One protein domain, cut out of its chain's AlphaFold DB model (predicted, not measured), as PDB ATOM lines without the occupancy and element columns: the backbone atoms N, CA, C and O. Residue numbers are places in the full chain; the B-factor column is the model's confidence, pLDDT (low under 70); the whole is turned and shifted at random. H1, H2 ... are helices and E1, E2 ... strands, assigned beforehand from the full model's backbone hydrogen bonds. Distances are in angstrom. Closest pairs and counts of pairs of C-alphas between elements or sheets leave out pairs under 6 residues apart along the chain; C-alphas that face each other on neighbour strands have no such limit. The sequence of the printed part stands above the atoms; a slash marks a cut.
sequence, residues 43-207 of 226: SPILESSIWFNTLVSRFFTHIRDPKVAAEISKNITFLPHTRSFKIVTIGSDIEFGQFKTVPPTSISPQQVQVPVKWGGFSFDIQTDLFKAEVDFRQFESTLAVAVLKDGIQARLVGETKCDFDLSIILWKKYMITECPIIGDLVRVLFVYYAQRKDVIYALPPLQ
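Overview. This is residues 43 to 207 of the 226 residues of an uncharacterized protein of Tritrichomonas foetus (UniProt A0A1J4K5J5). Three long antiparallel strands, E3, E4 and E5, lie side by side in a sheet that bends sharply across its middle into an L-shaped trough, with the shorter strands E1, E2 and E6 added at its edges. H3 packs over E5 and runs along it, while H1 and H2 lie at the opposite side of the sheet, beyond E3, with H2 beside E1. The printed part has 165 residues, with three named helices and six named strands in the order H1 H2 E1 E2 E3 E4 E5 H3 E6; the class is mixed, helices and strands. The sheet is branched, with antiparallel neighbour pairs, and E2 E3 E4 E5 form a meander, each strand the antiparallel neighbour of the one before. The whole is only just compact, close to loose, with a radius of gyration of the C-alphas of 18.2 A, and its outline is elongated, spanning 57 by 35 by 33 A.

Arrangement. The sheet is twisted, its C-alphas lying up to 9.9 A off the best plane through them. E3, residues 111 to 127, bends by 83 degrees at residue 119; E4, residues 130 to 147, by 87 degrees at residue 138; and E5, residues 151 to 170, by 94 degrees at residue 159. E3 and E4 form a hairpin, with N 114 and O 143 within hydrogen-bond range at 2.9 A and N 132 and O 125 at 2.8 A. E4 and E5 form another, with N 133 and O 167 at 2.8 A and N 155 and O 144 at 2.9 A. E3 has three neighbours: E4 lies on one side of it, and on the other side lie E2, residues 99 to 102, beside residues 111 to 114, and E1, residues 82 to 89, beside residues 121 to 127. E2 and E3 form a hairpin, with N 100 and O 113 at 2.8 A. E1 is antiparallel to E3, with N 86 and O 124 at 2.9 A. E6, residues 199 to 202, is an edge strand antiparallel to E5, with N 154 and O 199 at 2.8 A. H3, residues 180 to 196, is on the sheet over E5 at a height of 6.9 A, and runs along the strands, at 17 degrees to E5 on the local plane; their closest C-alphas, Leu 156 and Gln 195, are 5.3 A apart. H2, residues 66 to 75, stands at the sheet's level, its height 1.4 A; its closest C-alpha pair with E1 is Ser 73 and Lys 86, 5.0 A apart. H1, residues 50 to 63, is not on the sheet. It is close to H2 but not clearly touching, the C-alphas of Ile 63 and Ala 69 being 5.7 A apart, and their lines are about perpendicular at 85 degrees. In H2 and H3 every O i to N i+4 pair is within hydrogen-bond range; in H1, 9 of 10 are.

Along the chain. H1 begins at C-alpha 50, at (45.097, -41.218, 50.313), and measures 20.0 A from first to last C-alpha; H2 follows, then E1, 19.1 A long, and the short E2. E3 spans 37.7 A, from C-alpha 111 at (38.580, -26.983, 62.373), E4 38.9 A and E5 39.9 A. H3 measures 24.5 A, and E6 ends at C-alpha 202, at (24.809, -34.541, 67.911).

Size, cuts and confidence. The C-alphas farthest apart, those of Ser 43 and Lys 173, are 57.9 A apart. The printed part has no cut, and no link is long. The mean pLDDT of the printed part is 80.1; it is under 70 at residues 43 to 45, 77 to 80, 172 to 184, 186 and 202 to 207.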
ATOM      1  N   SER A  43      51.129 -23.433  62.984       52.91
ATOM      2  CA  SER A  43      51.080 -23.545  61.528       52.91
ATOM      3  C   SER A  43      50.091 -24.622  61.057       52.91
ATOM      4  O   SER A  43      49.909 -25.639  61.731       52.91
ATOM      5  N   PRO A  44      49.450 -24.434  59.886       60.19
ATOM      6  CA  PRO A  44      48.596 -25.454  59.294       60.19
ATOM      7  C   PRO A  44      49.426 -26.683  58.913       60.19
ATOM      8  O   PRO A  44      50.331 -26.594  58.083       60.19
ATOM      9  N   ILE A  45      49.100 -27.829  59.507       67.19
ATOM     10  CA  ILE A  45      49.639 -29.129  59.101       67.19
ATOM     11  C   ILE A  45      48.846 -29.597  57.878       67.19
ATOM     12  O   ILE A  45      47.613 -29.547  57.882       67.19
ATOM     13  N   LEU A  46      49.566 -30.014  56.836       73.62
ATOM     14  CA  LEU A  46      49.000 -30.645  55.649       73.62
ATOM     15  C   LEU A  46      49.156 -32.159  55.774       73.62
ATOM     16  O   LEU A  46      50.280 -32.661  55.805       73.62
ATOM     17  N   GLU A  47      48.043 -32.885  55.819       76.56
ATOM     18  CA  GLU A  47      48.048 -34.350  55.840       76.56
ATOM     19  C   GLU A  47      47.518 -34.941  54.529       76.56
ATOM     20  O   GLU A  47      46.668 -34.365  53.841       76.56
ATOM     21  N   SER A  48      48.031 -36.122  54.179       82.69
ATOM     22  CA  SER A  48      47.605 -36.856  52.987       82.69
ATOM     23  C   SER A  48      46.235 -37.505  53.183       82.69
ATOM     24  O   SER A  48      45.975 -38.157  54.194       82.69
ATOM     25  N   SER A  49      45.383 -37.394  52.167       86.69
ATOM     26  CA  SER A  49      44.035 -37.967  52.121       86.69
ATOM     27  C   SER A  49      43.948 -39.347  51.473       86.69
ATOM     28  O   SER A  49      42.856 -39.898  51.364       86.69
ATOM     29  N   ILE A  50      45.075 -39.949  51.070       83.00
ATOM     30  CA  ILE A  50      45.097 -41.218  50.313       83.00
ATOM     31  C   ILE A  50      44.338 -42.340  51.038       83.00
ATOM     32  O   ILE A  50      43.551 -43.061  50.421       83.00
ATOM     33  N   TRP A  51      44.542 -42.486  52.350       84.25
ATOM     34  CA  TRP A  51      43.876 -43.526  53.142       84.25
ATOM     35  C   TRP A  51      42.360 -43.298  53.219       84.25
ATOM     36  O   TRP A  51      41.585 -44.248  53.110       84.25
ATOM     37  N   PHE A  52      41.937 -42.038  53.344       84.12
ATOM     38  CA  PHE A  52      40.531 -41.662  53.433       84.12
ATOM     39  C   PHE A  52      39.830 -41.833  52.084       84.12
ATOM     40  O   PHE A  52      38.781 -42.467  52.022       84.12
ATOM     41  N   ASN A  53      40.470 -41.402  50.992       85.38
ATOM     42  CA  ASN A  53      40.022 -41.661  49.621       85.38
ATOM     43  C   ASN A  53      39.843 -43.159  49.362       85.38
ATOM     44  O   ASN A  53      38.823 -43.578  48.826       85.38
ATOM     45  N   THR A  54      40.795 -43.984  49.802       85.88
ATOM     46  CA  THR A  54      40.711 -45.445  49.647       85.88
ATOM     47  C   THR A  54      39.529 -46.027  50.425       85.88
ATOM     48  O   THR A  54      38.820 -46.899  49.918       85.88
ATOM     49  N   LEU A  55      39.300 -45.558  51.654       85.44
ATOM     50  CA  LEU A  55      38.187 -46.005  52.489       85.44
ATOM     51  C   LEU A  55      36.839 -45.606  51.882       85.44
ATOM     52  O   LEU A  55      35.946 -46.446  51.771       85.44
ATOM     53  N   VAL A  56      36.703 -44.351  51.451       83.56
ATOM     54  CA  VAL A  56      35.468 -43.844  50.843       83.56
ATOM     55  C   VAL A  56      35.211 -44.517  49.498       83.56
ATOM     56  O   VAL A  56      34.094 -44.963  49.266       83.56
ATOM     57  N   SER A  57      36.225 -44.704  48.653       85.81
ATOM     58  CA  SER A  57      36.095 -45.440  47.386       85.81
ATOM     59  C   SER A  57      35.528 -46.851  47.603       85.81
ATOM     60  O   SER A  57      34.557 -47.240  46.956       85.81
ATOM     61  N   ARG A  58      36.032 -47.590  48.602       86.00
ATOM     62  CA  ARG A  58      35.485 -48.912  48.969       86.00
ATOM     63  C   ARG A  58      34.057 -48.854  49.497       86.00
ATOM     64  O   ARG A  58      33.291 -49.785  49.296       86.00
ATOM     65  N   PHE A  59      33.682 -47.791  50.193       81.38
ATOM     66  CA  PHE A  59      32.292 -47.606  50.592       81.38
ATOM     67  C   PHE A  59      31.399 -47.351  49.365       81.38
ATOM     68  O   PHE A  59      30.336 -47.955  49.232       81.38
ATOM     69  N   PHE A  60      31.863 -46.537  48.417       83.00
ATOM     70  CA  PHE A  60      31.144 -46.219  47.185       83.00
ATOM     71  C   PHE A  60      30.959 -47.431  46.272       83.00
ATOM     72  O   PHE A  60      29.900 -47.561  45.658       83.00
ATOM     73  N   THR A  61      31.911 -48.366  46.219       86.81
ATOM     74  CA  THR A  61      31.716 -49.621  45.472       86.81
ATOM     75  C   THR A  61      30.548 -50.447  46.012       86.81
ATOM     76  O   THR A  61      29.870 -51.096  45.220       86.81
ATOM     77  N   HIS A  62      30.255 -50.384  47.315       85.00
ATOM     78  CA  HIS A  62      29.077 -51.035  47.893       85.00
ATOM     79  C   HIS A  62      27.777 -50.300  47.568       85.00
ATOM     80  O   HIS A  62      26.788 -50.943  47.229       85.00
ATOM     81  N   ILE A  63      27.766 -48.967  47.634       81.94
ATOM     82  CA  ILE A  63      26.561 -48.185  47.311       81.94
ATOM     83  C   ILE A  63      26.220 -48.314  45.818       81.94
ATOM     84  O   ILE A  63      25.046 -48.320  45.460       81.94
ATOM     85  N   ARG A  64      27.226 -48.477  44.944       86.88
ATOM     86  CA  ARG A  64      27.035 -48.706  43.501       86.88
ATOM     87  C   ARG A  64      26.275 -49.990  43.165       86.88
ATOM     88  O   ARG A  64      25.825 -50.113  42.029       86.88
ATOM     89  N   ASP A  65      26.106 -50.923  44.106       89.31
ATOM     90  CA  ASP A  65      25.187 -52.043  43.912       89.31
ATOM     91  C   ASP A  65      23.750 -51.499  43.747       89.31
ATOM     92  O   ASP A  65      23.223 -50.865  44.670       89.31
ATOM     93  N   PRO A  66      23.073 -51.766  42.612       88.19
ATOM     94  CA  PRO A  66      21.708 -51.307  42.376       88.19
ATOM     95  C   PRO A  66      20.721 -51.691  43.485       88.19
ATOM     96  O   PRO A  66      19.761 -50.961  43.729       88.19
ATOM     97  N   LYS A  67      20.942 -52.818  44.175       89.69
ATOM     98  CA  LYS A  67      20.099 -53.258  45.297       89.69
ATOM     99  C   LYS A  67      20.255 -52.342  46.506       89.69
ATOM    100  O   LYS A  67      19.253 -51.931  47.085       89.69
ATOM    101  N   VAL A  68      21.495 -51.993  46.846       85.88
ATOM    102  CA  VAL A  68      21.812 -51.090  47.961       85.88
ATOM    103  C   VAL A  68      21.317 -49.681  47.645       85.88
ATOM    104  O   VAL A  68      20.649 -49.063  48.472       85.88
ATOM    105  N   ALA A  69      21.552 -49.194  46.423       83.38
ATOM    106  CA  ALA A  69      21.035 -47.904  45.972       83.38
ATOM    107  C   ALA A  69      19.499 -47.835  46.043       83.38
ATOM    108  O   ALA A  69      18.948 -46.819  46.478       83.38
ATOM    109  N   ALA A  70      18.794 -48.910  45.672       86.06
ATOM    110  CA  ALA A  70      17.338 -48.993  45.781       86.06
ATOM    111  C   ALA A  70      16.851 -49.002  47.241       86.06
ATOM    112  O   ALA A  70      15.845 -48.365  47.558       86.06
ATOM    113  N   GLU A  71      17.564 -49.679  48.141       86.44
ATOM    114  CA  GLU A  71      17.236 -49.707  49.568       86.44
ATOM    115  C   GLU A  71      17.440 -48.338  50.228       86.44
ATOM    116  O   GLU A  71      16.552 -47.845  50.925       86.44
ATOM    117  N   ILE A  72      18.559 -47.671  49.936       82.38
ATOM    118  CA  ILE A  72      18.811 -46.290  50.365       82.38
ATOM    119  C   ILE A  72      17.713 -45.373  49.821       82.38
ATOM    120  O   ILE A  72      17.132 -44.593  50.573       82.38
ATOM    121  N   SER A  73      17.370 -45.516  48.538       83.56
ATOM    122  CA  SER A  73      16.322 -44.722  47.893       83.56
ATOM    123  C   SER A  73      14.968 -44.849  48.598       83.56
ATOM    124  O   SER A  73      14.259 -43.860  48.763       83.56
ATOM    125  N   LYS A  74      14.629 -46.055  49.067       83.81
ATOM    126  CA  LYS A  74      13.387 -46.331  49.802       83.81
ATOM    127  C   LYS A  74      13.373 -45.722  51.209       83.81
ATOM    128  O   LYS A  74      12.309 -45.339  51.685       83.81
ATOM    129  N   ASN A  75      14.528 -45.658  51.869       79.81
ATOM    130  CA  ASN A  75      14.647 -45.209  53.260       79.81
ATOM    131  C   ASN A  75      14.915 -43.698  53.399       79.81
ATOM    132  O   ASN A  75      14.774 -43.144  54.488       79.81
ATOM    133  N   ILE A  76      15.292 -43.012  52.319       72.75
ATOM    134  CA  ILE A  76      15.477 -41.557  52.301       72.75
ATOM    135  C   ILE A  76      14.108 -40.868  52.235       72.75
ATOM    136  O   ILE A  76      13.472 -40.788  51.188       72.75
ATOM    137  N   THR A  77      13.676 -40.302  53.362       59.12
ATOM    138  CA  THR A  77      12.480 -39.446  53.473       59.12
ATOM    139  C   THR A  77      12.882 -38.019  53.856       59.12
ATOM    140  O   THR A  77      12.455 -37.484  54.876       59.12
ATOM    141  N   PHE A  78      13.790 -37.413  53.089       56.88
ATOM    142  CA  PHE A  78      14.435 -36.150  53.480       56.88
ATOM    143  C   PHE A  78      13.599 -34.890  53.228       56.88
ATOM    144  O   PHE A  78      13.947 -33.824  53.734       56.88
ATOM    145  N   LEU A  79      12.518 -34.982  52.453       59.97
ATOM    146  CA  LEU A  79      11.751 -33.817  52.023       59.97
ATOM    147  C   LEU A  79      10.253 -34.020  52.297       59.97
ATOM    148  O   LEU A  79       9.675 -34.991  51.792       59.97
ATOM    149  N   PRO A  80       9.603 -33.118  53.059       61.78
ATOM    150  CA  PRO A  80       8.157 -33.159  53.237       61.78
ATOM    151  C   PRO A  80       7.468 -33.111  51.865       61.78
ATOM    152  O   PRO A  80       7.898 -32.382  50.975       61.78
ATOM    153  N   HIS A  81       6.417 -33.918  51.690       71.88
ATOM    154  CA  HIS A  81       5.676 -34.093  50.425       71.88
ATOM    155  C   HIS A  81       6.422 -34.817  49.286       71.88
ATOM    156  O   HIS A  81       5.995 -34.759  48.130       71.88
ATOM    157  N   THR A  82       7.504 -35.542  49.586       77.56
ATOM    158  CA  THR A  82       8.159 -36.422  48.605       77.56
ATOM    159  C   THR A  82       7.461 -37.774  48.549       77.56
ATOM    160  O   THR A  82       7.397 -38.483  49.550       77.56
ATOM    161  N   ARG A  83       6.948 -38.142  47.370       84.31
ATOM    162  CA  ARG A  83       6.372 -39.468  47.096       84.31
ATOM    163  C   ARG A  83       7.444 -40.516  46.861       84.31
ATOM    164  O   ARG A  83       7.297 -41.648  47.306       84.31
ATOM    165  N   SER A  84       8.487 -40.159  46.117       86.81
ATOM    166  CA  SER A  84       9.601 -41.059  45.855       86.81
ATOM    167  C   SER A  84      10.902 -40.294  45.683       86.81
ATOM    168  O   SER A  84      10.939 -39.170  45.180       86.81
ATOM    169  N   PHE A  85      11.974 -40.937  46.118       85.25
ATOM    170  CA  PHE A  85      13.344 -40.553  45.850       85.25
ATOM    171  C   PHE A  85      14.011 -41.751  45.184       85.25
ATOM    172  O   PHE A  85      13.786 -42.889  45.600       85.25
ATOM    173  N   LYS A  86      14.783 -41.523  44.125       89.00
ATOM    174  CA  LYS A  86      15.496 -42.585  43.416       89.00
ATOM    175  C   LYS A  86      16.892 -42.112  43.068       89.00
ATOM    176  O   LYS A  86      17.056 -41.179  42.293       89.00
ATOM    177  N   ILE A  87      17.892 -42.817  43.571       87.88
ATOM    178  CA  ILE A  87      19.270 -42.656  43.119       87.88
ATOM    179  C   ILE A  87      19.377 -43.281  41.725       87.88
ATOM    180  O   ILE A  87      19.066 -44.461  41.544       87.88
ATOM    181  N   VAL A  88      19.772 -42.484  40.735       89.56
ATOM    182  CA  VAL A  88      19.966 -42.934  39.350       89.56
ATOM    183  C   VAL A  88      21.415 -43.367  39.158       89.56
ATOM    184  O   VAL A  88      21.666 -44.473  38.684       89.56
ATOM    185  N   THR A  89      22.366 -42.547  39.604       90.19
ATOM    186  CA  THR A  89      23.778 -42.921  39.721       90.19
ATOM    187  C   THR A  89      24.435 -42.207  40.898       90.19
ATOM    188  O   THR A  89      24.054 -41.109  41.290       90.19
ATOM    189  N   ILE A  90      25.442 -42.850  41.478       86.25
ATOM    190  CA  ILE A  90      26.268 -42.297  42.563       86.25
ATOM    191  C   ILE A  90      27.511 -41.592  41.992       86.25
ATOM    192  O   ILE A  90      28.223 -40.899  42.710       86.25
ATOM    193  N   GLY A  91      27.758 -41.748  40.690       89.69
ATOM    194  CA  GLY A  91      28.841 -41.079  39.984       89.69
ATOM    195  C   GLY A  91      30.228 -41.628  40.280       89.69
ATOM    196  O   GLY A  91      30.414 -42.813  40.600       89.69
ATOM    197  N   SER A  92      31.216 -40.751  40.119       90.06
ATOM    198  CA  SER A  92      32.618 -41.001  40.430       90.06
ATOM    199  C   SER A  92      32.820 -41.227  41.926       90.06
ATOM    200  O   SER A  92      31.935 -40.976  42.746       90.06
ATOM    201  N   ASP A  93      34.004 -41.713  42.292       88.69
ATOM    202  CA  ASP A  93      34.417 -41.665  43.692       88.69
ATOM    203  C   ASP A  93      34.537 -40.198  44.134       88.69
ATOM    204  O   ASP A  93      34.802 -39.310  43.315       88.69
ATOM    205  N   ILE A  94      34.309 -39.949  45.425       87.94
ATOM    206  CA  ILE A  94      34.592 -38.646  46.025       87.94
ATOM    207  C   ILE A  94      36.099 -38.545  46.243       87.94
ATOM    208  O   ILE A  94      36.698 -39.393  46.907       87.94
ATOM    209  N   GLU A  95      36.696 -37.481  45.723       90.50
ATOM    210  CA  GLU A  95      38.104 -37.168  45.905       90.50
ATOM    211  C   GLU A  95      38.265 -36.122  47.005       90.50
ATOM    212  O   GLU A  95      37.783 -34.992  46.905       90.50
ATOM    213  N   PHE A  96      38.986 -36.489  48.055       91.00
ATOM    214  CA  PHE A  96      39.407 -35.585  49.111       91.00
ATOM    215  C   PHE A  96      40.834 -35.114  48.834       91.00
ATOM    216  O   PHE A  96      41.739 -35.925  48.608       91.00
ATOM    217  N   GLY A  97      41.044 -33.801  48.847       89.75
ATOM    218  CA  GLY A  97      42.358 -33.167  48.801       89.75
ATOM    219  C   GLY A  97      43.088 -33.258  50.141       89.75
ATOM    220  O   GLY A  97      42.648 -33.942  51.058       89.75
ATOM    221  N   GLN A  98      44.210 -32.550  50.269       89.19
ATOM    222  CA  GLN A  98      44.982 -32.535  51.514       89.19
ATOM    223  C   GLN A  98      44.166 -31.961  52.677       89.19
ATOM    224  O   GLN A  98      43.501 -30.931  52.530       89.19
ATOM    225  N   PHE A  99      44.251 -32.609  53.838       87.44
ATOM    226  CA  PHE A  99      43.645 -32.100  55.062       87.44
ATOM    227  C   PHE A  99      44.469 -30.932  55.586       87.44
ATOM    228  O   PHE A  99      45.691 -31.026  55.682       87.44
ATOM    229  N   LYS A 100      43.793 -29.846  55.949       88.50
ATOM    230  CA  LYS A 100      44.390 -28.656  56.544       88.50
ATOM    231  C   LYS A 100      43.780 -28.415  57.914       88.50
ATOM    232  O   LYS A 100      42.606 -28.058  58.017       88.50
ATOM    233  N   THR A 101      44.585 -28.537  58.961       86.50
ATOM    234  CA  THR A 101      44.159 -28.152  60.312       86.50
ATOM    235  C   THR A 101      44.277 -26.640  60.465       86.50
ATOM    236  O   THR A 101      45.348 -26.064  60.279       86.50
ATOM    237  N   VAL A 102      43.163 -25.982  60.777       84.19
ATOM    238  CA  VAL A 102      43.102 -24.545  61.048       84.19
ATOM    239  C   VAL A 102      43.004 -24.349  62.562       84.19
ATOM    240  O   VAL A 102      42.073 -24.883  63.176       84.19
ATOM    241  N   PRO A 103      43.949 -23.608  63.169       82.44
ATOM    242  CA  PRO A 103      43.961 -23.390  64.608       82.44
ATOM    243  C   PRO A 103      42.726 -22.593  65.063       82.44
ATOM    244  O   PRO A 103      42.139 -21.852  64.266       82.44
ATOM    245  N   PRO A 104      42.330 -22.731  66.339       83.44
ATOM    246  CA  PRO A 104      41.222 -21.967  66.893       83.44
ATOM    247  C   PRO A 104      41.524 -20.463  66.871       83.44
ATOM    248  O   PRO A 104      42.665 -20.025  67.021       83.44
ATOM    249  N   THR A 105      40.477 -19.661  66.717       80.94
ATOM    250  CA  THR A 105      40.520 -18.193  66.827       80.94
ATOM    251  C   THR A 105      39.556 -17.739  67.922       80.94
ATOM    252  O   THR A 105      38.759 -18.531  68.421       80.94
ATOM    253  N   SER A 106      39.563 -16.453  68.278       75.56
ATOM    254  CA  SER A 106      38.629 -15.896  69.274       75.56
ATOM    255  C   SER A 106      37.147 -16.081  68.919       75.56
ATOM    256  O   SER A 106      36.296 -16.009  69.801       75.56
ATOM    257  N   ILE A 107      36.838 -16.320  67.643       79.31
ATOM    258  CA  ILE A 107      35.473 -16.411  67.110       79.31
ATOM    259  C   ILE A 107      35.142 -17.778  66.499       79.31
ATOM    260  O   ILE A 107      34.010 -17.988  66.070       79.31
ATOM    261  N   SER A 108      36.103 -18.705  66.409       78.88
ATOM    262  CA  SER A 108      35.850 -20.030  65.835       78.88
ATOM    263  C   SER A 108      36.712 -21.128  66.463       78.88
ATOM    264  O   SER A 108      37.889 -20.893  66.752       78.88
ATOM    265  N   PRO A 109      36.141 -22.328  66.676       82.94
ATOM    266  CA  PRO A 109      36.873 -23.472  67.206       82.94
ATOM    267  C   PRO A 109      37.916 -23.977  66.202       82.94
ATOM    268  O   PRO A 109      37.915 -23.600  65.028       82.94
ATOM    269  N   GLN A 110      38.782 -24.878  66.663       84.25
ATOM    270  CA  GLN A 110      39.671 -25.626  65.780       84.25
ATOM    271  C   GLN A 110      38.844 -26.393  64.741       84.25
ATOM    272  O   GLN A 110      37.834 -27.019  65.071       84.25
ATOM    273  N   GLN A 111      39.277 -26.339  63.484       88.44
ATOM    274  CA  GLN A 111      38.580 -26.983  62.373       88.44
ATOM    275  C   GLN A 111      39.574 -27.680  61.445       88.44
ATOM    276  O   GLN A 111      40.666 -27.174  61.189       88.44
ATOM    277  N   VAL A 112      39.176 -28.824  60.902       89.25
ATOM    278  CA  VAL A 112      39.878 -29.506  59.815       89.25
ATOM    279  C   VAL A 112      39.158 -29.176  58.517       89.25
ATOM    280  O   VAL A 112      37.953 -29.379  58.399       89.25
ATOM    281  N   GLN A 113      39.893 -28.637  57.552       91.56
ATOM    282  CA  GLN A 113      39.390 -28.315  56.224       91.56
ATOM    283  C   GLN A 113      39.901 -29.334  55.213       91.56
ATOM    284  O   GLN A 113      41.095 -29.628  55.178       91.56
ATOM    285  N   VAL A 114      39.008 -29.846  54.375       92.12
ATOM    286  CA  VAL A 114      39.344 -30.792  53.313       92.12
ATOM    287  C   VAL A 114      38.675 -30.367  52.006       92.12
ATOM    288  O   VAL A 114      37.449 -30.239  51.963       92.12
ATOM    289  N   PRO A 115      39.440 -30.110  50.932       93.38
ATOM    290  CA  PRO A 115      38.869 -29.936  49.604       93.38
ATOM    291  C   PRO A 115      38.177 -31.229  49.175       93.38
ATOM    292  O   PRO A 115      38.743 -32.306  49.331       93.38
ATOM    293  N   VAL A 116      36.972 -31.131  48.633       92.94
ATOM    294  CA  VAL A 116      36.162 -32.266  48.186       92.94
ATOM    295  C   VAL A 116      35.792 -32.048  46.732       92.94
ATOM    296  O   VAL A 116      35.334 -30.962  46.373       92.94
ATOM    297  N   LYS A 117      35.961 -33.083  45.911       93.75
ATOM    298  CA  LYS A 117      35.479 -33.130  44.534       93.75
ATOM    299  C   LYS A 117      34.630 -34.370  44.313       93.75
ATOM    300  O   LYS A 117      34.976 -35.453  44.775       93.75
ATOM    301  N   TRP A 118      33.523 -34.212  43.608       92.56
ATOM    302  CA  TRP A 118      32.627 -35.308  43.257       92.56
ATOM    303  C   TRP A 118      31.937 -35.002  41.930       92.56
ATOM    304  O   TRP A 118      31.662 -33.841  41.641       92.56
ATOM    305  N   GLY A 119      31.658 -36.010  41.108       91.25
ATOM    306  CA  GLY A 119      31.016 -35.792  39.815       91.25
ATOM    307  C   GLY A 119      30.184 -36.973  39.345       91.25
ATOM    308  O   GLY A 119      30.363 -38.105  39.791       91.25
ATOM    309  N   GLY A 120      29.263 -36.697  38.428       88.56
ATOM    310  CA  GLY A 120      28.400 -37.679  37.771       88.56
ATOM    311  C   GLY A 120      27.361 -38.341  38.676       88.56
ATOM    312  O   GLY A 120      26.959 -39.471  38.391       88.56
ATOM    313  N   PHE A 121      26.975 -37.710  39.789       88.88
ATOM    314  CA  PHE A 121      25.931 -38.244  40.662       88.88
ATOM    315  C   PHE A 121      24.571 -37.690  40.245       88.88
ATOM    316  O   PHE A 121      24.431 -36.500  39.987       88.88
ATOM    317  N   SER A 122      23.548 -38.536  40.198       89.06
ATOM    318  CA  SER A 122      22.219 -38.110  39.775       89.06
ATOM    319  C   SER A 122      21.110 -38.830  40.520       89.06
ATOM    320  O   SER A 122      21.228 -39.990  40.938       89.06
ATOM    321  N   PHE A 123      20.011 -38.112  40.720       88.50
ATOM    322  CA  PHE A 123      18.850 -38.609  41.433       88.50
ATOM    323  C   PHE A 123      17.560 -37.977  40.917       88.50
ATOM    324  O   PHE A 123      17.532 -36.839  40.453       88.50
ATOM    325  N   ASP A 124      16.469 -38.711  41.105       88.50
ATOM    326  CA  ASP A 124      15.117 -38.251  40.844       88.50
ATOM    327  C   ASP A 124      14.387 -38.011  42.171       88.50
ATOM    328  O   ASP A 124      14.411 -38.848  43.079       88.50
ATOM    329  N   ILE A 125      13.673 -36.893  42.258       86.25
ATOM    330  CA  ILE A 125      12.711 -36.585  43.316       86.25
ATOM    331  C   ILE A 125      11.334 -36.489  42.676       86.25
ATOM    332  O   ILE A 125      11.130 -35.734  41.729       86.25
ATOM    333  N   GLN A 126      10.354 -37.202  43.215       87.75
ATOM    334  CA  GLN A 126       8.964 -37.070  42.807       87.75
ATOM    335  C   GLN A 126       8.114 -36.592  43.975       87.75
ATOM    336  O   GLN A 126       8.080 -37.212  45.036       87.75
ATOM    337  N   THR A 127       7.372 -35.516  43.750       85.50
ATOM    338  CA  THR A 127       6.327 -35.010  44.642       85.50
ATOM    339  C   THR A 127       4.958 -35.170  43.980       85.50
ATOM    340  O   THR A 127       4.835 -35.657  42.852       85.50
ATOM    341  N   ASP A 128       3.907 -34.754  44.679       83.44
ATOM    342  CA  ASP A 128       2.544 -34.692  44.141       83.44
ATOM    343  C   ASP A 128       2.421 -33.720  42.956       83.44
ATOM    344  O   ASP A 128       1.583 -33.918  42.077       83.44
ATOM    345  N   LEU A 129       3.259 -32.681  42.929       81.50
ATOM    346  CA  LEU A 129       3.150 -31.557  41.999       81.50
ATOM    347  C   LEU A 129       4.141 -31.653  40.835       81.50
ATOM    348  O   LEU A 129       3.835 -31.230  39.715       81.50
ATOM    349  N   PHE A 130       5.331 -32.199  41.082       83.06
ATOM    350  CA  PHE A 130       6.408 -32.239  40.098       83.06
ATOM    351  C   PHE A 130       7.314 -33.461  40.262       83.06
ATOM    352  O   PHE A 130       7.440 -34.024  41.349       83.06
ATOM    353  N   LYS A 131       7.993 -33.834  39.175       86.38
ATOM    354  CA  LYS A 131       9.187 -34.684  39.200       86.38
ATOM    355  C   LYS A 131      10.400 -33.806  38.899       86.38
ATOM    356  O   LYS A 131      10.356 -33.059  37.932       86.38
ATOM    357  N   ALA A 132      11.438 -33.871  39.717       83.62
ATOM    358  CA  ALA A 132      12.730 -33.260  39.455       83.62
ATOM    359  C   ALA A 132      13.755 -34.365  39.191       83.62
ATOM    360  O   ALA A 132      13.873 -35.284  39.995       83.62
ATOM    361  N   GLU A 133      14.477 -34.279  38.086       87.38
ATOM    362  CA  GLU A 133      15.637 -35.116  37.776       87.38
ATOM    363  C   GLU A 133      16.854 -34.208  37.885       87.38
ATOM    364  O   GLU A 133      16.883 -33.136  37.276       87.38
ATOM    365  N   VAL A 134      17.810 -34.581  38.722       83.38
ATOM    366  CA  VAL A 134      18.981 -33.756  39.008       83.38
ATOM    367  C   VAL A 134      20.217 -34.551  38.650       83.38
ATOM    368  O   VAL A 134      20.415 -35.639  39.188       83.38
ATOM    369  N   ASP A 135      21.039 -34.008  37.758       87.62
ATOM    370  CA  ASP A 135      22.294 -34.617  37.326       87.62
ATOM    371  C   ASP A 135      23.460 -33.687  37.639       87.62
ATOM    372  O   ASP A 135      23.640 -32.648  37.010       87.62
ATOM    373  N   PHE A 136      24.241 -34.035  38.653       84.12
ATOM    374  CA  PHE A 136      25.409 -33.277  39.057       84.12
ATOM    375  C   PHE A 136      26.619 -33.747  38.270       84.12
ATOM    376  O   PHE A 136      27.222 -34.783  38.557       84.12
ATOM    377  N   ARG A 137      27.032 -32.918  37.316       90.06
ATOM    378  CA  ARG A 137      28.227 -33.146  36.507       90.06
ATOM    379  C   ARG A 137      29.485 -32.970  37.340       90.06
ATOM    380  O   ARG A 137      30.375 -33.816  37.293       90.06
ATOM    381  N   GLN A 138      29.538 -31.900  38.132       91.50
ATOM    382  CA  GLN A 138      30.709 -31.560  38.928       91.50
ATOM    383  C   GLN A 138      30.327 -30.804  40.200       91.50
ATOM    384  O   GLN A 138      29.582 -29.828  40.179       91.50
ATOM    385  N   PHE A 139      30.914 -31.215  41.313       89.88
ATOM    386  CA  PHE A 139      30.852 -30.542  42.596       89.88
ATOM    387  C   PHE A 139      32.269 -30.417  43.153       89.88
ATOM    388  O   PHE A 139      32.964 -31.416  43.315       89.88
ATOM    389  N   GLU A 140      32.698 -29.197  43.459       92.94
ATOM    390  CA  GLU A 140      33.949 -28.911  44.158       92.94
ATOM    391  C   GLU A 140      33.677 -27.937  45.306       92.94
ATOM    392  O   GLU A 140      33.065 -26.885  45.114       92.94
ATOM    393  N   SER A 141      34.135 -28.263  46.510       92.62
ATOM    394  CA  SER A 141      33.991 -27.393  47.679       92.62
ATOM    395  C   SER A 141      35.085 -27.676  48.706       92.62
ATOM    396  O   SER A 141      35.894 -28.583  48.529       92.62
ATOM    397  N   THR A 142      35.124 -26.912  49.795       92.31
ATOM    398  CA  THR A 142      35.947 -27.234  50.966       92.31
ATOM    399  C   THR A 142      35.034 -27.560  52.135       92.31
ATOM    400  O   THR A 142      34.263 -26.718  52.586       92.31
ATOM    401  N   LEU A 143      35.120 -28.784  52.646       90.56
ATOM    402  CA  LEU A 143      34.402 -29.207  53.839       90.56
ATOM    403  C   LEU A 143      35.214 -28.813  55.075       90.56
ATOM    404  O   LEU A 143      36.352 -29.246  55.231       90.56
ATOM    405  N   ALA A 144      34.630 -28.005  55.955       89.69
ATOM    406  CA  ALA A 144      35.166 -27.713  57.275       89.69
ATOM    407  C   ALA A 144      34.439 -28.556  58.324       89.69
ATOM    408  O   ALA A 144      33.212 -28.510  58.427       89.69
ATOM    409  N   VAL A 145      35.211 -29.295  59.112       88.94
ATOM    410  CA  VAL A 145      34.726 -30.121  60.216       88.94
ATOM    411  C   VAL A 145      35.310 -29.587  61.517       88.94
ATOM    412  O   VAL A 145      36.527 -29.459  61.643       88.94
ATOM    413  N   ALA A 146      34.456 -29.278  62.485       86.31
ATOM    414  CA  ALA A 146      34.842 -28.822  63.813       86.31
ATOM    415  C   ALA A 146      34.190 -29.700  64.883       86.31
ATOM    416  O   ALA A 146      33.031 -30.099  64.761       86.31
ATOM    417  N   VAL A 147      34.928 -29.991  65.952       80.31
ATOM    418  CA  VAL A 147      34.381 -30.683  67.123       80.31
ATOM    419  C   VAL A 147      33.920 -29.626  68.120       80.31
ATOM    420  O   VAL A 147      34.721 -28.853  68.640       80.31
ATOM    421  N   LEU A 148      32.618 -29.585  68.371       79.19
ATOM    422  CA  LEU A 148      31.981 -28.742  69.375       79.19
ATOM    423  C   LEU A 148      31.706 -29.555  70.647       79.19
ATOM    424  O   LEU A 148      31.843 -30.779  70.674       79.19
ATOM    425  N   LYS A 149      31.275 -28.869  71.712       73.69
ATOM    426  CA  LYS A 149      30.833 -29.530  72.951       73.69
ATOM    427  C   LYS A 149      29.676 -30.501  72.701       73.69
ATOM    428  O   LYS A 149      29.698 -31.608  73.230       73.69
ATOM    429  N   ASP A 150      28.743 -30.100  71.842       72.81
ATOM    430  CA  ASP A 150      27.472 -30.800  71.629       72.81
ATOM    431  C   ASP A 150      27.478 -31.699  70.382       72.81
ATOM    432  O   ASP A 150      26.490 -32.372  70.086       72.81
ATOM    433  N   GLY A 151      28.573 -31.723  69.615       78.06
ATOM    434  CA  GLY A 151      28.579 -32.474  68.369       78.06
ATOM    435  C   GLY A 151      29.777 -32.268  67.457       78.06
ATOM    436  O   GLY A 151      30.707 -31.524  67.757       78.06
ATOM    437  N   ILE A 152      29.717 -32.914  66.297       79.69
ATOM    438  CA  ILE A 152      30.593 -32.626  65.158       79.69
ATOM    439  C   ILE A 152      29.830 -31.689  64.226       79.69
ATOM    440  O   ILE A 152      28.782 -32.055  63.696       79.69
ATOM    441  N   GLN A 153      30.348 -30.482  64.035       83.56
ATOM    442  CA  GLN A 153      29.831 -29.525  63.068       83.56
ATOM    443  C   GLN A 153      30.545 -29.735  61.735       83.56
ATOM    444  O   GLN A 153      31.772 -29.684  61.669       83.56
ATOM    445  N   ALA A 154      29.777 -29.942  60.674       85.56
ATOM    446  CA  ALA A 154      30.259 -29.999  59.305       85.56
ATOM    447  C   ALA A 154      29.588 -28.890  58.489       85.56
ATOM    448  O   ALA A 154      28.364 -28.741  58.519       85.56
ATOM    449  N   ARG A 155      30.388 -28.112  57.760       87.19
ATOM    450  CA  ARG A 155      29.902 -27.037  56.884       87.19
ATOM    451  C   ARG A 155      30.781 -26.884  55.652       87.19
ATOM    452  O   ARG A 155      31.973 -27.181  55.697       87.19
ATOM    453  N   LEU A 156      30.210 -26.382  54.566       87.06
ATOM    454  CA  LEU A 156      30.976 -26.014  53.377       87.06
ATOM    455  C   LEU A 156      31.525 -24.595  53.542       87.06
ATOM    456  O   LEU A 156      30.803 -23.685  53.945       87.06
ATOM    457  N   VAL A 157      32.808 -24.403  53.247       86.94
ATOM    458  CA  VAL A 157      33.498 -23.112  53.344       86.94
ATOM    459  C   VAL A 157      34.173 -22.753  52.025       86.94
ATOM    460  O   VAL A 157      34.563 -23.621  51.246       86.94
ATOM    461  N   GLY A 158      34.347 -21.452  51.802       85.56
ATOM    462  CA  GLY A 158      34.985 -20.930  50.597       85.56
ATOM    463  C   GLY A 158      34.111 -21.040  49.348       85.56
ATOM    464  O   GLY A 158      32.889 -21.203  49.414       85.56
ATOM    465  N   GLU A 159      34.753 -20.909  48.190       85.75
ATOM    466  CA  GLU A 159      34.079 -21.022  46.900       85.75
ATOM    467  C   GLU A 159      33.603 -22.458  46.668       85.75
ATOM    468  O   GLU A 159      34.360 -23.419  46.802       85.75
ATOM    469  N   THR A 160      32.324 -22.599  46.323       86.69
ATOM    470  CA  THR A 160      31.721 -23.880  45.951       86.69
ATOM    471  C   THR A 160      31.365 -23.826  44.477       86.69
ATOM    472  O   THR A 160      30.574 -22.983  44.057       86.69
ATOM    473  N   LYS A 161      31.956 -24.725  43.694       88.56
ATOM    474  CA  LYS A 161      31.630 -24.915  42.283       88.56
ATOM    475  C   LYS A 161      30.656 -26.074  42.190       88.56
ATOM    476  O   LYS A 161      30.962 -27.176  42.629       88.56
ATOM    477  N   CYS A 162      29.476 -25.812  41.656       86.25
ATOM    478  CA  CYS A 162      28.445 -26.819  41.487       86.25
ATOM    479  C   CYS A 162      27.861 -26.659  40.088       86.25
ATOM    480  O   CYS A 162      27.243 -25.635  39.791       86.25
ATOM    481  N   ASP A 163      28.099 -27.650  39.239       85.56
ATOM    482  CA  ASP A 163      27.518 -27.760  37.913       85.56
ATOM    483  C   ASP A 163      26.579 -28.959  37.891       85.56
ATOM    484  O   ASP A 163      26.990 -30.108  38.086       85.56
ATOM    485  N   PHE A 164      25.300 -28.670  37.690       83.81
ATOM    486  CA  PHE A 164      24.262 -29.677  37.575       83.81
ATOM    487  C   PHE A 164      23.214 -29.265  36.552       83.81
ATOM    488  O   PHE A 164      22.925 -28.072  36.387       83.81
ATOM    489  N   ASP A 165      22.630 -30.271  35.916       83.00
ATOM    490  CA  ASP A 165      21.434 -30.149  35.105       83.00
ATOM    491  C   ASP A 165      20.214 -30.449  35.973       83.00
ATOM    492  O   ASP A 165      20.210 -31.381  36.783       83.00
ATOM    493  N   LEU A 166      19.166 -29.647  35.805       81.19
ATOM    494  CA  LEU A 166      17.914 -29.819  36.522       81.19
ATOM    495  C   LEU A 166      16.764 -29.921  35.543       81.19
ATOM    496  O   LEU A 166      16.481 -28.983  34.796       81.19
ATOM    497  N   SER A 167      16.038 -31.025  35.649       82.00
ATOM    498  CA  SER A 167      14.838 -31.260  34.875       82.00
ATOM    499  C   SER A 167      13.599 -31.314  35.734       82.00
ATOM    500  O   SER A 167      13.380 -32.285  36.442       82.00
ATOM    501  N   ILE A 168      12.754 -30.283  35.652       81.19
ATOM    502  CA  ILE A 168      11.474 -30.246  36.366       81.19
ATOM    503  C   ILE A 168      10.346 -30.587  35.397       81.19
ATOM    504  O   ILE A 168      10.090 -29.860  34.441       81.19
ATOM    505  N   ILE A 169       9.637 -31.671  35.681       82.44
ATOM    506  CA  ILE A 169       8.436 -32.109  34.979       82.44
ATOM    507  C   ILE A 169       7.227 -31.767  35.851       82.44
ATOM    508  O   ILE A 169       6.973 -32.412  36.871       82.44
ATOM    509  N   LEU A 170       6.449 -30.771  35.438       81.00
ATOM    510  CA  LEU A 170       5.181 -30.414  36.068       81.00
ATOM    511  C   LEU A 170       4.050 -31.243  35.469       81.00
ATOM    512  O   LEU A 170       3.852 -31.263  34.249       81.00
ATOM    513  N   TRP A 171       3.268 -31.890  36.338       70.69
ATOM    514  CA  TRP A 171       1.952 -32.443  35.992       70.69
ATOM    515  C   TRP A 171       1.991 -33.404  34.788       70.69
ATOM    516  O   TRP A 171       1.018 -33.530  34.045       70.69
ATOM    517  N   LYS A 172       3.141 -34.067  34.578       65.38
ATOM    518  CA  LYS A 172       3.443 -34.956  33.440       65.38
ATOM    519  C   LYS A 172       3.285 -34.320  32.044       65.38
ATOM    520  O   LYS A 172       3.226 -35.059  31.067       65.38
ATOM    521  N   LYS A 173       3.177 -32.992  31.936       58.94
ATOM    522  CA  LYS A 173       2.885 -32.295  30.668       58.94
ATOM    523  C   LYS A 173       3.882 -31.204  30.304       58.94
ATOM    524  O   LYS A 173       4.051 -30.944  29.121       58.94
ATOM    525  N   TYR A 174       4.533 -30.586  31.286       58.50
ATOM    526  CA  TYR A 174       5.439 -29.467  31.036       58.50
ATOM    527  C   TYR A 174       6.828 -29.793  31.567       58.50
ATOM    528  O   TYR A 174       6.975 -30.090  32.752       58.50
ATOM    529  N   MET A 175       7.831 -29.739  30.694       59.16
ATOM    530  CA  MET A 175       9.242 -29.806  31.065       59.16
ATOM    531  C   MET A 175       9.754 -28.366  31.178       59.16
ATOM    532  O   MET A 175       9.738 -27.628  30.200       59.16
ATOM    533  N   ILE A 176      10.155 -27.934  32.376       59.16
ATOM    534  CA  ILE A 176      10.705 -26.582  32.616       59.16
ATOM    535  C   ILE A 176      12.211 -26.521  32.273       59.16
ATOM    536  O   ILE A 176      12.823 -25.458  32.309       59.16
ATOM    537  N   THR A 177      12.809 -27.660  31.914       51.81
ATOM    538  CA  THR A 177      14.221 -27.843  31.522       51.81
ATOM    539  C   THR A 177      14.736 -26.879  30.470       51.81
ATOM    540  O   THR A 177      15.929 -26.605  30.434       51.81
ATOM    541  N   GLU A 178      13.866 -26.365  29.604       51.00
ATOM    542  CA  GLU A 178      14.262 -25.468  28.518       51.00
ATOM    543  C   GLU A 178      14.388 -24.000  28.958       51.00
ATOM    544  O   GLU A 178      14.688 -23.136  28.135       51.00
ATOM    545  N   CYS A 179      14.177 -23.683  30.243       54.81
ATOM    546  CA  CYS A 179      14.325 -22.326  30.760       54.81
ATOM    547  C   CYS A 179      15.682 -22.143  31.476       54.81
ATOM    548  O   CYS A 179      15.770 -22.406  32.681       54.81
ATOM    549  N   PRO A 180      16.734 -21.652  30.785       57.84
ATOM    550  CA  PRO A 180      18.081 -21.512  31.357       57.84
ATOM    551  C   PRO A 180      18.108 -20.647  32.628       57.84
ATOM    552  O   PRO A 180      18.831 -20.945  33.573       57.84
ATOM    553  N   ILE A 181      17.233 -19.637  32.708       67.00
ATOM    554  CA  ILE A 181      17.135 -18.716  33.850       67.00
ATOM    555  C   ILE A 181      16.705 -19.440  35.136       67.00
ATOM    556  O   ILE A 181      17.197 -19.132  36.222       67.00
ATOM    557  N   ILE A 182      15.782 -20.401  35.034       65.38
ATOM    558  CA  ILE A 182      15.275 -21.130  36.204       65.38
ATOM    559  C   ILE A 182      16.341 -22.101  36.717       65.38
ATOM    560  O   ILE A 182      16.526 -22.207  37.929       65.38
ATOM    561  N   GLY A 183      17.077 -22.759  35.815       64.94
ATOM    562  CA  GLY A 183      18.203 -23.622  36.178       64.94
ATOM    563  C   GLY A 183      19.285 -22.866  36.953       64.94
ATOM    564  O   GLY A 183      19.654 -23.280  38.055       64.94
ATOM    565  N   ASP A 184      19.717 -21.713  36.435       68.75
ATOM    566  CA  ASP A 184      20.721 -20.865  37.089       68.75
ATOM    567  C   ASP A 184      20.245 -20.338  38.450       68.75
ATOM    568  O   ASP A 184      20.998 -20.355  39.427       68.75
ATOM    569  N   LEU A 185      18.974 -19.934  38.560       72.94
ATOM    570  CA  LEU A 185      18.397 -19.496  39.831       72.94
ATOM    571  C   LEU A 185      18.407 -20.624  40.872       72.94
ATOM    572  O   LEU A 185      18.825 -20.407  42.011       72.94
ATOM    573  N   VAL A 186      17.974 -21.832  40.498       69.38
ATOM    574  CA  VAL A 186      17.978 -22.985  41.410       69.38
ATOM    575  C   VAL A 186      19.405 -23.364  41.798       69.38
ATOM    576  O   VAL A 186      19.646 -23.689  42.959       69.38
ATOM    577  N   ARG A 187      20.370 -23.253  40.881       70.50
ATOM    578  CA  ARG A 187      21.796 -23.469  41.161       70.50
ATOM    579  C   ARG A 187      22.329 -22.505  42.211       70.50
ATOM    580  O   ARG A 187      22.923 -22.952  43.193       70.50
ATOM    581  N   VAL A 188      22.059 -21.210  42.060       74.75
ATOM    582  CA  VAL A 188      22.455 -20.191  43.044       74.75
ATOM    583  C   VAL A 188      21.787 -20.449  44.394       74.75
ATOM    584  O   VAL A 188      22.464 -20.425  45.422       74.75
ATOM    585  N   LEU A 189      20.485 -20.747  44.410       71.56
ATOM    586  CA  LEU A 189      19.753 -21.048  45.643       71.56
ATOM    587  C   LEU A 189      20.277 -22.310  46.336       71.56
ATOM    588  O   LEU A 189      20.402 -22.321  47.560       71.56
ATOM    589  N   PHE A 190      20.617 -23.351  45.576       72.06
ATOM    590  CA  PHE A 190      21.186 -24.584  46.107       72.06
ATOM    591  C   PHE A 190      22.553 -24.334  46.747       72.06
ATOM    592  O   PHE A 190      22.757 -24.716  47.898       72.06
ATOM    593  N   VAL A 191      23.465 -23.649  46.046       71.88
ATOM    594  CA  VAL A 191      24.792 -23.302  46.584       71.88
ATOM    595  C   VAL A 191      24.651 -22.437  47.833       71.88
ATOM    596  O   VAL A 191      25.268 -22.728  48.855       71.88
ATOM    597  N   TYR A 192      23.782 -21.427  47.790       74.38
ATOM    598  CA  TYR A 192      23.513 -20.557  48.930       74.38
ATOM    599  C   TYR A 192      22.990 -21.333  50.145       74.38
ATOM    600  O   TYR A 192      23.464 -21.140  51.266       74.38
ATOM    601  N   TYR A 193      22.030 -22.236  49.932       73.62
ATOM    602  CA  TYR A 193      21.475 -23.063  50.998       73.62
ATOM    603  C   TYR A 193      22.515 -24.043  51.555       73.62
ATOM    604  O   TYR A 193      22.643 -24.167  52.771       73.62
ATOM    605  N   ALA A 194      23.293 -24.695  50.688       71.38
ATOM    606  CA  ALA A 194      24.343 -25.629  51.082       71.38
ATOM    607  C   ALA A 194      25.464 -24.950  51.887       71.38
ATOM    608  O   ALA A 194      25.970 -25.536  52.838       71.38
ATOM    609  N   GLN A 195      25.819 -23.706  51.552       71.88
ATOM    610  CA  GLN A 195      26.820 -22.925  52.285       71.88
ATOM    611  C   GLN A 195      26.308 -22.385  53.626       71.88
ATOM    612  O   GLN A 195      27.089 -22.225  54.559       71.88
ATOM    613  N   ARG A 196      25.007 -22.079  53.741       75.19
ATOM    614  CA  ARG A 196      24.419 -21.573  54.994       75.19
ATOM    615  C   ARG A 196      24.019 -22.658  55.981       75.19
ATOM    616  O   ARG A 196      23.803 -22.348  57.151       75.19
ATOM    617  N   LYS A 197      23.849 -23.895  55.522       74.69
ATOM    618  CA  LYS A 197      23.383 -24.982  56.373       74.69
ATOM    619  C   LYS A 197      24.551 -25.615  57.119       74.69
ATOM    620  O   LYS A 197      25.343 -26.349  56.537       74.69
ATOM    621  N   ASP A 198      24.584 -25.391  58.425       72.56
ATOM    622  CA  ASP A 198      25.433 -26.164  59.321       72.56
ATOM    623  C   ASP A 198      24.782 -27.518  59.604       72.56
ATOM    624  O   ASP A 198      23.610 -27.603  59.988       72.56
ATOM    625  N   VAL A 199      25.548 -28.591  59.426       74.31
ATOM    626  CA  VAL A 199      25.133 -29.931  59.835       74.31
ATOM    627  C   VAL A 199      25.804 -30.233  61.165       74.31
ATOM    628  O   VAL A 199      27.021 -30.389  61.234       74.31
ATOM    629  N   ILE A 200      25.006 -30.293  62.230       73.44
ATOM    630  CA  ILE A 200      25.480 -30.653  63.566       73.44
ATOM    631  C   ILE A 200      25.085 -32.101  63.820       73.44
ATOM    632  O   ILE A 200      23.911 -32.421  64.012       73.44
ATOM    633  N   TYR A 201      26.076 -32.983  63.818       72.31
ATOM    634  CA  TYR A 201      25.906 -34.353  64.272       72.31
ATOM    635  C   TYR A 201      26.016 -34.363  65.790       72.31
ATOM    636  O   TYR A 201      27.116 -34.244  66.334       72.31
ATOM    637  N   ALA A 202      24.866 -34.462  66.460       69.12
ATOM    638  CA  ALA A 202      24.809 -34.541  67.911       69.12
ATOM    639  C   ALA A 202      25.604 -35.758  68.391       69.12
ATOM    640  O   ALA A 202      25.381 -36.882  67.936       69.12
ATOM    641  N   LEU A 203      26.540 -35.518  69.303       63.66
ATOM    642  CA  LEU A 203      27.245 -36.591  69.985       63.66
ATOM    643  C   LEU A 203      26.573 -36.843  71.330       63.66
ATOM    644  O   LEU A 203      26.196 -35.878  71.998       63.66
ATOM    645  N   PRO A 204      26.430 -38.109  71.759       60.44
ATOM    646  CA  PRO A 204      26.030 -38.370  73.129       60.44
ATOM    647  C   PRO A 204      27.029 -37.682  74.080       60.44
ATOM    648  O   PRO A 204      28.235 -37.660  73.787       60.44
ATOM    649  N   PRO A 205      26.559 -37.095  75.196       60.44
ATOM    650  CA  PRO A 205      27.433 -36.463  76.173       60.44
ATOM    651  C   PRO A 205      28.517 -37.443  76.625       60.44
ATOM    652  O   PRO A 205      28.235 -38.610  76.889       60.44
ATOM    653  N   LEU A 206      29.758 -36.962  76.740       55.78
ATOM    654  CA  LEU A 206      30.910 -37.770  77.171       55.78
ATOM    655  C   LEU A 206      30.644 -38.482  78.511       55.78
ATOM    656  O   LEU A 206      31.060 -39.620  78.688       55.78
ATOM    657  N   GLN A 207      29.883 -37.834  79.400       54.75
ATOM    658  CA  GLN A 207      29.461 -38.382  80.688       54.75
ATOM    659  C   GLN A 207      28.637 -39.666  80.530       54.75
ATOM    660  O   GLN A 207      28.983 -40.688  81.093       54.75
TER     661      GLN A 207